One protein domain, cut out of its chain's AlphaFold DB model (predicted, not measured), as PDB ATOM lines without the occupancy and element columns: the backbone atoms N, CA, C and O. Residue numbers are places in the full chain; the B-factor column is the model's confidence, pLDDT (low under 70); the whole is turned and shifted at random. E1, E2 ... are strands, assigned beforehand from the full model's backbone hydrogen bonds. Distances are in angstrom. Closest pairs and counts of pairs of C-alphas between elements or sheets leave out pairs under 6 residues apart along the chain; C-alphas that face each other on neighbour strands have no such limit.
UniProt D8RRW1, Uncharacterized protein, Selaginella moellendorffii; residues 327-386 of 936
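Overview. This is residues 327 to 386 of the 936 residues of an uncharacterized protein of Selaginella moellendorffii (UniProt D8RRW1). Picture a small, incomplete barrel: a strongly twisted sheet of E1, E4 and E5 makes one part of the wall, and the short hairpin of E2 and E3 carries the curve on from E1, leaving the ring open between E3 and E5. The hairpin loop between E4 and E5 lies at one end of the long axis, and the tail after E5, residues 376 to 386, runs to the other. The printed part has 60 residues with five named strands, E1 to E5 in chain order, and no named helix; the class is all strand, though 24 of the 60 residues are in named elements, under half. The larger sheet has the order E1, E4, E5 and both sheets are antiparallel. The whole is compact, with a radius of gyration of the C-alphas of 11.7 A, and elongated, spanning 36 by 21 by 18 A.

Arrangement. Start at the inner strand E4, residues 357 to 363, with the edge strands E1, residues 335 to 339, and E5, residues 370 to 375, as its neighbours. E1 and E4 are antiparallel at 155 degrees; look for N 336 and O 362, 2.8 A apart and within hydrogen-bond range. E4 and E5 form an antiparallel hairpin at 153 degrees, where N 361 and O 371 are 2.8 A apart, also within hydrogen-bond range. This sheet is only just strongly twisted, its C-alphas lying up to 4.2 A off the best plane. Move next to the hairpin of E2, residues 345 to 347, and E3, residues 353 to 355, antiparallel at 173 degrees, with N 346 and O 354 within hydrogen-bond range at 2.9 A. The closest C-alphas of E1 and E2 are those of Ser 339 and Ser 346, 6.3 A apart. E3 and E4 meet only through their link, Lys 356. E3 and E5 are only just apart, at 8.0 A, and E1 and E3 are apart.

Along the chain. Find C-alpha 335 at (19.392, 139.802, 36.344); from there E1 runs 13.0 A to Ser 339. E2 and E3, three residues each, follow. E4 begins at C-alpha 357, (1.635, 141.211, 34.913), and runs 19.3 A to Ser 363. E5 runs 15.3 A from Phe 370 to C-alpha 375 at (4.381, 145.665, 37.984).

Size, cuts and confidence. The two C-alphas farthest apart are those of Asp 366 and His 384, 36.1 A. The printed part has no cut. No link is long: E4 to E5 is short, and the other three are tight. Look at the B-factor column for low confidence, under 70, in residues 327 to 331, 376, and 378 to 386; the mean pLDDT of the printed part is 79.7.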
ATOM      1  N   ALA A 327       7.881 152.364  31.390       51.62
ATOM      2  CA  ALA A 327       8.590 152.403  32.662       51.62
ATOM      3  C   ALA A 327       9.983 151.772  32.518       51.62
ATOM      4  O   ALA A 327      10.119 150.593  32.184       51.62
ATOM      5  N   GLU A 328      11.013 152.582  32.751       50.28
ATOM      6  CA  GLU A 328      12.417 152.197  32.646       50.28
ATOM      7  C   GLU A 328      13.007 152.069  34.048       50.28
ATOM      8  O   GLU A 328      13.365 153.062  34.682       50.28
ATOM      9  N   ILE A 329      13.066 150.833  34.547       68.94
ATOM     10  CA  ILE A 329      13.754 150.522  35.798       68.94
ATOM     11  C   ILE A 329      15.192 150.163  35.423       68.94
ATOM     12  O   ILE A 329      15.454 149.080  34.907       68.94
ATOM     13  N   ASN A 330      16.111 151.108  35.617       58.78
ATOM     14  CA  ASN A 330      17.515 150.965  35.228       58.78
ATOM     15  C   ASN A 330      18.247 150.031  36.213       58.78
ATOM     16  O   ASN A 330      18.777 150.480  37.230       58.78
ATOM     17  N   LEU A 331      18.190 148.725  35.944       69.56
ATOM     18  CA  LEU A 331      18.647 147.653  36.834       69.56
ATOM     19  C   LEU A 331      19.851 146.897  36.252       69.56
ATOM     20  O   LEU A 331      20.056 146.867  35.040       69.56
ATOM     21  N   SER A 332      20.656 146.286  37.130       75.88
ATOM     22  CA  SER A 332      21.910 145.636  36.727       75.88
ATOM     23  C   SER A 332      21.696 144.488  35.735       75.88
ATOM     24  O   SER A 332      20.763 143.693  35.862       75.88
ATOM     25  N   SER A 333      22.663 144.320  34.829       86.00
ATOM     26  CA  SER A 333      22.808 143.162  33.937       86.00
ATOM     27  C   SER A 333      23.026 141.823  34.664       86.00
ATOM     28  O   SER A 333      23.112 140.784  34.017       86.00
ATOM     29  N   ASP A 334      23.124 141.826  35.997       94.81
ATOM     30  CA  ASP A 334      23.156 140.623  36.841       94.81
ATOM     31  C   ASP A 334      21.807 139.880  36.933       94.81
ATOM     32  O   ASP A 334      21.751 138.823  37.568       94.81
ATOM     33  N   TYR A 335      20.733 140.396  36.321       94.00
ATOM     34  CA  TYR A 335      19.392 139.802  36.344       94.00
ATOM     35  C   TYR A 335      18.845 139.520  34.940       94.00
ATOM     36  O   TYR A 335      18.915 140.353  34.036       94.00
ATOM     37  N   VAL A 336      18.249 138.339  34.783       95.25
ATOM     38  CA  VAL A 336      17.473 137.919  33.615       95.25
ATOM     39  C   VAL A 336      15.994 138.162  33.904       95.25
ATOM     40  O   VAL A 336      15.409 137.558  34.806       95.25
ATOM     41  N   TRP A 337      15.403 139.051  33.113       95.69
ATOM     42  CA  TRP A 337      14.016 139.486  33.229       95.69
ATOM     43  C   TRP A 337      13.091 138.586  32.414       95.69
ATOM     44  O   TRP A 337      13.318 138.369  31.223       95.69
ATOM     45  N   SER A 338      12.026 138.084  33.038       95.12
ATOM     46  CA  SER A 338      11.020 137.257  32.366       95.12
ATOM     47  C   SER A 338       9.602 137.631  32.794       95.12
ATOM     48  O   SER A 338       9.342 137.962  33.947       95.12
ATOM     49  N   SER A 339       8.670 137.601  31.845       95.81
ATOM     50  CA  SER A 339       7.244 137.798  32.111       95.81
ATOM     51  C   SER A 339       6.586 136.451  32.388       95.81
ATOM     52  O   SER A 339       6.816 135.499  31.642       95.81
ATOM     53  N   THR A 340       5.735 136.372  33.413       92.19
ATOM     54  CA  THR A 340       4.907 135.173  33.659       92.19
ATOM     55  C   THR A 340       3.886 134.920  32.544       92.19
ATOM     56  O   THR A 340       3.483 133.778  32.337       92.19
ATOM     57  N   ASN A 341       3.506 135.957  31.786       90.75
ATOM     58  CA  ASN A 341       2.696 135.833  30.576       90.75
ATOM     59  C   ASN A 341       3.226 136.790  29.484       90.75
ATOM     60  O   ASN A 341       2.840 137.966  29.459       90.75
ATOM     61  N   PRO A 342       4.096 136.317  28.566       83.06
ATOM     62  CA  PRO A 342       4.725 137.162  27.546       83.06
ATOM     63  C   PRO A 342       3.744 137.730  26.508       83.06
ATOM     64  O   PRO A 342       4.118 138.642  25.775       83.06
ATOM     65  N   ASN A 343       2.504 137.229  26.454       84.06
ATOM     66  CA  ASN A 343       1.455 137.763  25.580       84.06
ATOM     67  C   ASN A 343       0.754 138.996  26.185       84.06
ATOM     68  O   ASN A 343       0.177 139.783  25.441       84.06
ATOM     69  N   VAL A 344       0.800 139.158  27.516       81.12
ATOM     70  CA  VAL A 344       0.106 140.226  28.269       81.12
ATOM     71  C   VAL A 344       1.068 141.324  28.731       81.12
ATOM     72  O   VAL A 344       0.693 142.497  28.780       81.12
ATOM     73  N   ALA A 345       2.325 140.979  29.023       91.06
ATOM     74  CA  ALA A 345       3.387 141.975  29.117       91.06
ATOM     75  C   ALA A 345       4.720 141.444  28.593       91.06
ATOM     76  O   ALA A 345       5.114 140.316  28.903       91.06
ATOM     77  N   SER A 346       5.452 142.295  27.879       87.88
ATOM     78  CA  SER A 346       6.838 142.041  27.483       87.88
ATOM     79  C   SER A 346       7.802 142.829  28.368       87.88
ATOM     80  O   SER A 346       7.534 143.985  28.706       87.88
ATOM     81  N   VAL A 347       8.944 142.226  28.694       94.50
ATOM     82  CA  VAL A 347      10.038 142.880  29.422       94.50
ATOM     83  C   VAL A 347      11.299 142.780  28.578       94.50
ATOM     84  O   VAL A 347      11.607 141.721  28.034       94.50
ATOM     85  N   THR A 348      12.011 143.892  28.424       90.00
ATOM     86  CA  THR A 348      13.281 143.912  27.684       90.00
ATOM     87  C   THR A 348      14.437 143.398  28.546       90.00
ATOM     88  O   THR A 348      14.353 143.386  29.772       90.00
ATOM     89  N   ALA A 349      15.569 143.065  27.919       83.44
ATOM     90  CA  ALA A 349      16.800 142.701  28.632       83.44
ATOM     91  C   ALA A 349      17.347 143.814  29.561       83.44
ATOM     92  O   ALA A 349      18.202 143.537  30.393       83.44
ATOM     93  N   LEU A 350      16.846 145.051  29.436       83.81
ATOM     94  CA  LEU A 350      17.174 146.203  30.285       83.81
ATOM     95  C   LEU A 350      16.126 146.453  31.390       83.81
ATOM     96  O   LEU A 350      16.038 147.560  31.908       83.81
ATOM     97  N   GLY A 351      15.250 145.487  31.688       87.62
ATOM     98  CA  GLY A 351      14.203 145.639  32.706       87.62
ATOM     99  C   GLY A 351      13.065 146.602  32.330       87.62
ATOM    100  O   GLY A 351      12.205 146.879  33.159       87.62
ATOM    101  N   LYS A 352      13.017 147.115  31.089       89.00
ATOM    102  CA  LYS A 352      11.939 148.007  30.616       89.00
ATOM    103  C   LYS A 352      10.644 147.227  30.377       89.00
ATOM    104  O   LYS A 352      10.678 146.223  29.662       89.00
ATOM    105  N   ILE A 353       9.533 147.703  30.945       91.69
ATOM    106  CA  ILE A 353       8.259 146.966  31.052       91.69
ATOM    107  C   ILE A 353       7.194 147.555  30.118       91.69
ATOM    108  O   ILE A 353       6.996 148.771  30.077       91.69
ATOM    109  N   LEU A 354       6.471 146.681  29.410       88.69
ATOM    110  CA  LEU A 354       5.311 147.010  28.576       88.69
ATOM    111  C   LEU A 354       4.158 146.041  28.881       88.69
ATOM    112  O   LEU A 354       4.198 144.903  28.421       88.69
ATOM    113  N   GLY A 355       3.150 146.489  29.640       88.25
ATOM    114  CA  GLY A 355       1.970 145.706  30.050       88.25
ATOM    115  C   GLY A 355       1.788 145.632  31.576       88.25
ATOM    116  O   GLY A 355       2.537 146.266  32.319       88.25
ATOM    117  N   LYS A 356       0.795 144.862  32.046       85.12
ATOM    118  CA  LYS A 356       0.511 144.614  33.477       85.12
ATOM    119  C   LYS A 356       0.538 143.108  33.748       85.12
ATOM    120  O   LYS A 356      -0.339 142.394  33.278       85.12
ATOM    121  N   THR A 357       1.533 142.623  34.492       93.19
ATOM    122  CA  THR A 357       1.635 141.211  34.913       93.19
ATOM    123  C   THR A 357       2.685 141.033  36.020       93.19
ATOM    124  O   THR A 357       3.384 141.983  36.379       93.19
ATOM    125  N   VAL A 358       2.823 139.813  36.547       92.62
ATOM    126  CA  VAL A 358       3.925 139.439  37.447       92.62
ATOM    127  C   VAL A 358       5.198 139.211  36.634       92.62
ATOM    128  O   VAL A 358       5.207 138.431  35.675       92.62
ATOM    129  N   ILE A 359       6.276 139.892  37.012       96.06
ATOM    130  CA  ILE A 359       7.569 139.843  36.329       96.06
ATOM    131  C   ILE A 359       8.587 139.195  37.253       96.06
ATOM    132  O   ILE A 359       8.760 139.607  38.395       96.06
ATOM    133  N   ARG A 360       9.271 138.178  36.739       95.94
ATOM    134  CA  ARG A 360      10.222 137.361  37.478       95.94
ATOM    135  C   ARG A 360      11.647 137.779  37.136       95.94
ATOM    136  O   ARG A 360      12.062 137.716  35.973       95.94
ATOM    137  N   ALA A 361      12.374 138.196  38.163       96.81
ATOM    138  CA  ALA A 361      13.755 138.649  38.118       96.81
ATOM    139  C   ALA A 361      14.668 137.528  38.629       96.81
ATOM    140  O   ALA A 361      14.968 137.459  39.817       96.81
ATOM    141  N   SER A 362      15.086 136.618  37.748       96.56
ATOM    142  CA  SER A 362      16.059 135.568  38.099       96.56
ATOM    143  C   SER A 362      17.489 136.098  38.010       96.56
ATOM    144  O   SER A 362      17.790 136.852  37.084       96.56
ATOM    145  N   SER A 363      18.394 135.700  38.905       95.88
ATOM    146  CA  SER A 363      19.800 136.091  38.770       95.88
ATOM    147  C   SER A 363      20.442 135.421  37.550       95.88
ATOM    148  O   SER A 363      20.308 134.221  37.326       95.88
ATOM    149  N   ALA A 364      21.222 136.186  36.787       93.50
ATOM    150  CA  ALA A 364      22.024 135.684  35.673       93.50
ATOM    151  C   ALA A 364      23.153 134.728  36.117       93.50
ATOM    152  O   ALA A 364      23.758 134.063  35.278       93.50
ATOM    153  N   LYS A 365      23.453 134.670  37.426       93.81
ATOM    154  CA  LYS A 365      24.457 133.774  38.028       93.81
ATOM    155  C   LYS A 365      23.841 132.527  38.670       93.81
ATOM    156  O   LYS A 365      24.516 131.506  38.730       93.81
ATOM    157  N   ASP A 366      22.587 132.603  39.114       95.75
ATOM    158  CA  ASP A 366      21.824 131.472  39.645       95.75
ATOM    159  C   ASP A 366      20.326 131.650  39.348       95.75
ATOM    160  O   ASP A 366      19.655 132.509  39.919       95.75
ATOM    161  N   VAL A 367      19.796 130.811  38.457       87.06
ATOM    162  CA  VAL A 367      18.396 130.861  38.002       87.06
ATOM    163  C   VAL A 367      17.418 130.392  39.093       87.06
ATOM    164  O   VAL A 367      16.222 130.673  39.009       87.06
ATOM    165  N   LEU A 368      17.903 129.701  40.134       90.75
ATOM    166  CA  LEU A 368      17.093 129.298  41.289       90.75
ATOM    167  C   LEU A 368      16.849 130.460  42.264       90.75
ATOM    168  O   LEU A 368      15.882 130.413  43.022       90.75
ATOM    169  N   ILE A 369      17.677 131.509  42.216       92.06
ATOM    170  CA  ILE A 369      17.477 132.750  42.967       92.06
ATOM    171  C   ILE A 369      16.684 133.711  42.080       92.06
ATOM    172  O   ILE A 369      17.203 134.252  41.101       92.06
ATOM    173  N   PHE A 370      15.410 133.915  42.414       94.81
ATOM    174  CA  PHE A 370      14.522 134.820  41.694       94.81
ATOM    175  C   PHE A 370      13.591 135.575  42.642       94.81
ATOM    176  O   PHE A 370      13.069 134.995  43.590       94.81
ATOM    177  N   ASP A 371      13.332 136.837  42.311       96.06
ATOM    178  CA  ASP A 371      12.283 137.650  42.926       96.06
ATOM    179  C   ASP A 371      11.094 137.807  41.962       96.06
ATOM    180  O   ASP A 371      11.256 137.755  40.737       96.06
ATOM    181  N   GLU A 372       9.893 138.020  42.502       94.25
ATOM    182  CA  GLU A 372       8.679 138.297  41.723       94.25
ATOM    183  C   GLU A 372       8.173 139.718  42.003       94.25
ATOM    184  O   GLU A 372       7.817 140.076  43.125       94.25
ATOM    185  N   ILE A 373       8.148 140.545  40.957       91.94
ATOM    186  CA  ILE A 373       7.751 141.951  41.004       91.94
ATOM    187  C   ILE A 373       6.370 142.095  40.361       91.94
ATOM    188  O   ILE A 373       6.180 141.839  39.168       91.94
ATOM    189  N   HIS A 374       5.400 142.558  41.146       86.38
ATOM    190  CA  HIS A 374       4.076 142.931  40.656       86.38
ATOM    191  C   HIS A 374       4.133 144.331  40.032       86.38
ATOM    192  O   HIS A 374       4.066 145.337  40.738       86.38
ATOM    193  N   ALA A 375       4.278 144.402  38.707       80.50
ATOM    194  CA  ALA A 375       4.381 145.665  37.984       80.50
ATOM    195  C   ALA A 375       3.031 146.093  37.386       80.50
ATOM    196  O   ALA A 375       2.481 145.434  36.499       80.50
ATOM    197  N   GLU A 376       2.526 147.243  37.832       69.75
ATOM    198  CA  GLU A 376       1.339 147.895  37.276       69.75
ATOM    199  C   GLU A 376       1.732 149.196  36.562       69.75
ATOM    200  O   GLU A 376       2.013 150.218  37.187       69.75
ATOM    201  N   VAL A 377       1.771 149.155  35.227       79.69
ATOM    202  CA  VAL A 377       2.068 150.328  34.395       79.69
ATOM    203  C   VAL A 377       0.793 151.156  34.225       79.69
ATOM    204  O   VAL A 377      -0.076 150.831  33.419       79.69
ATOM    205  N   SER A 378       0.690 152.253  34.975       40.12
ATOM    206  CA  SER A 378      -0.505 153.109  35.092       40.12
ATOM    207  C   SER A 378      -0.824 153.996  33.873       40.12
ATOM    208  O   SER A 378      -1.639 154.913  33.969       40.12
ATOM    209  N   SER A 379      -0.218 153.733  32.712       41.69
ATOM    210  CA  SER A 379      -0.479 154.448  31.456       41.69
ATOM    211  C   SER A 379      -0.682 153.467  30.298       41.69
ATOM    212  O   SER A 379       0.276 153.040  29.653       41.69
ATOM    213  N   ILE A 380      -1.943 153.127  30.017       38.88
ATOM    214  CA  ILE A 380      -2.322 152.275  28.883       38.88
ATOM    215  C   ILE A 380      -2.269 153.103  27.589       38.88
ATOM    216  O   ILE A 380      -3.276 153.636  27.127       38.88
ATOM    217  N   SER A 381      -1.089 153.200  26.973       38.84
ATOM    218  CA  SER A 381      -1.006 153.494  25.538       38.84
ATOM    219  C   SER A 381      -1.308 152.201  24.778       38.84
ATOM    220  O   SER A 381      -0.528 151.252  24.870       38.84
ATOM    221  N   VAL A 382      -2.428 152.142  24.054       37.19
ATOM    222  CA  VAL A 382      -2.834 150.934  23.315       37.19
ATOM    223  C   VAL A 382      -1.808 150.623  22.221       37.19
ATOM    224  O   VAL A 382      -1.659 151.366  21.250       37.19
ATOM    225  N   VAL A 383      -1.081 149.516  22.383       39.12
ATOM    226  CA  VAL A 383      -0.120 149.030  21.386       39.12
ATOM    227  C   VAL A 383      -0.891 148.298  20.291       39.12
ATOM    228  O   VAL A 383      -1.505 147.260  20.529       39.12
ATOM    229  N   HIS A 384      -0.861 148.854  19.082       35.09
ATOM    230  CA  HIS A 384      -1.573 148.316  17.926       35.09
ATOM    231  C   HIS A 384      -1.156 146.862  17.643       35.09
ATOM    232  O   HIS A 384       0.016 146.583  17.400       35.09
ATOM    233  N   GLY A 385      -2.129 145.946  17.637       35.78
ATOM    234  CA  GLY A 385      -1.929 144.537  17.281       35.78
ATOM    235  C   GLY A 385      -1.667 143.571  18.443       35.78
ATOM    236  O   GLY A 385      -1.534 142.377  18.181       35.78
ATOM    237  N   LEU A 386      -1.634 144.034  19.699       35.88
ATOM    238  CA  LEU A 386      -1.658 143.150  20.874       35.88
ATOM    239  C   LEU A 386      -3.092 143.008  21.423       35.88
ATOM    240  O   LEU A 386      -3.818 144.004  21.467       35.88
TER     241      LEU A 386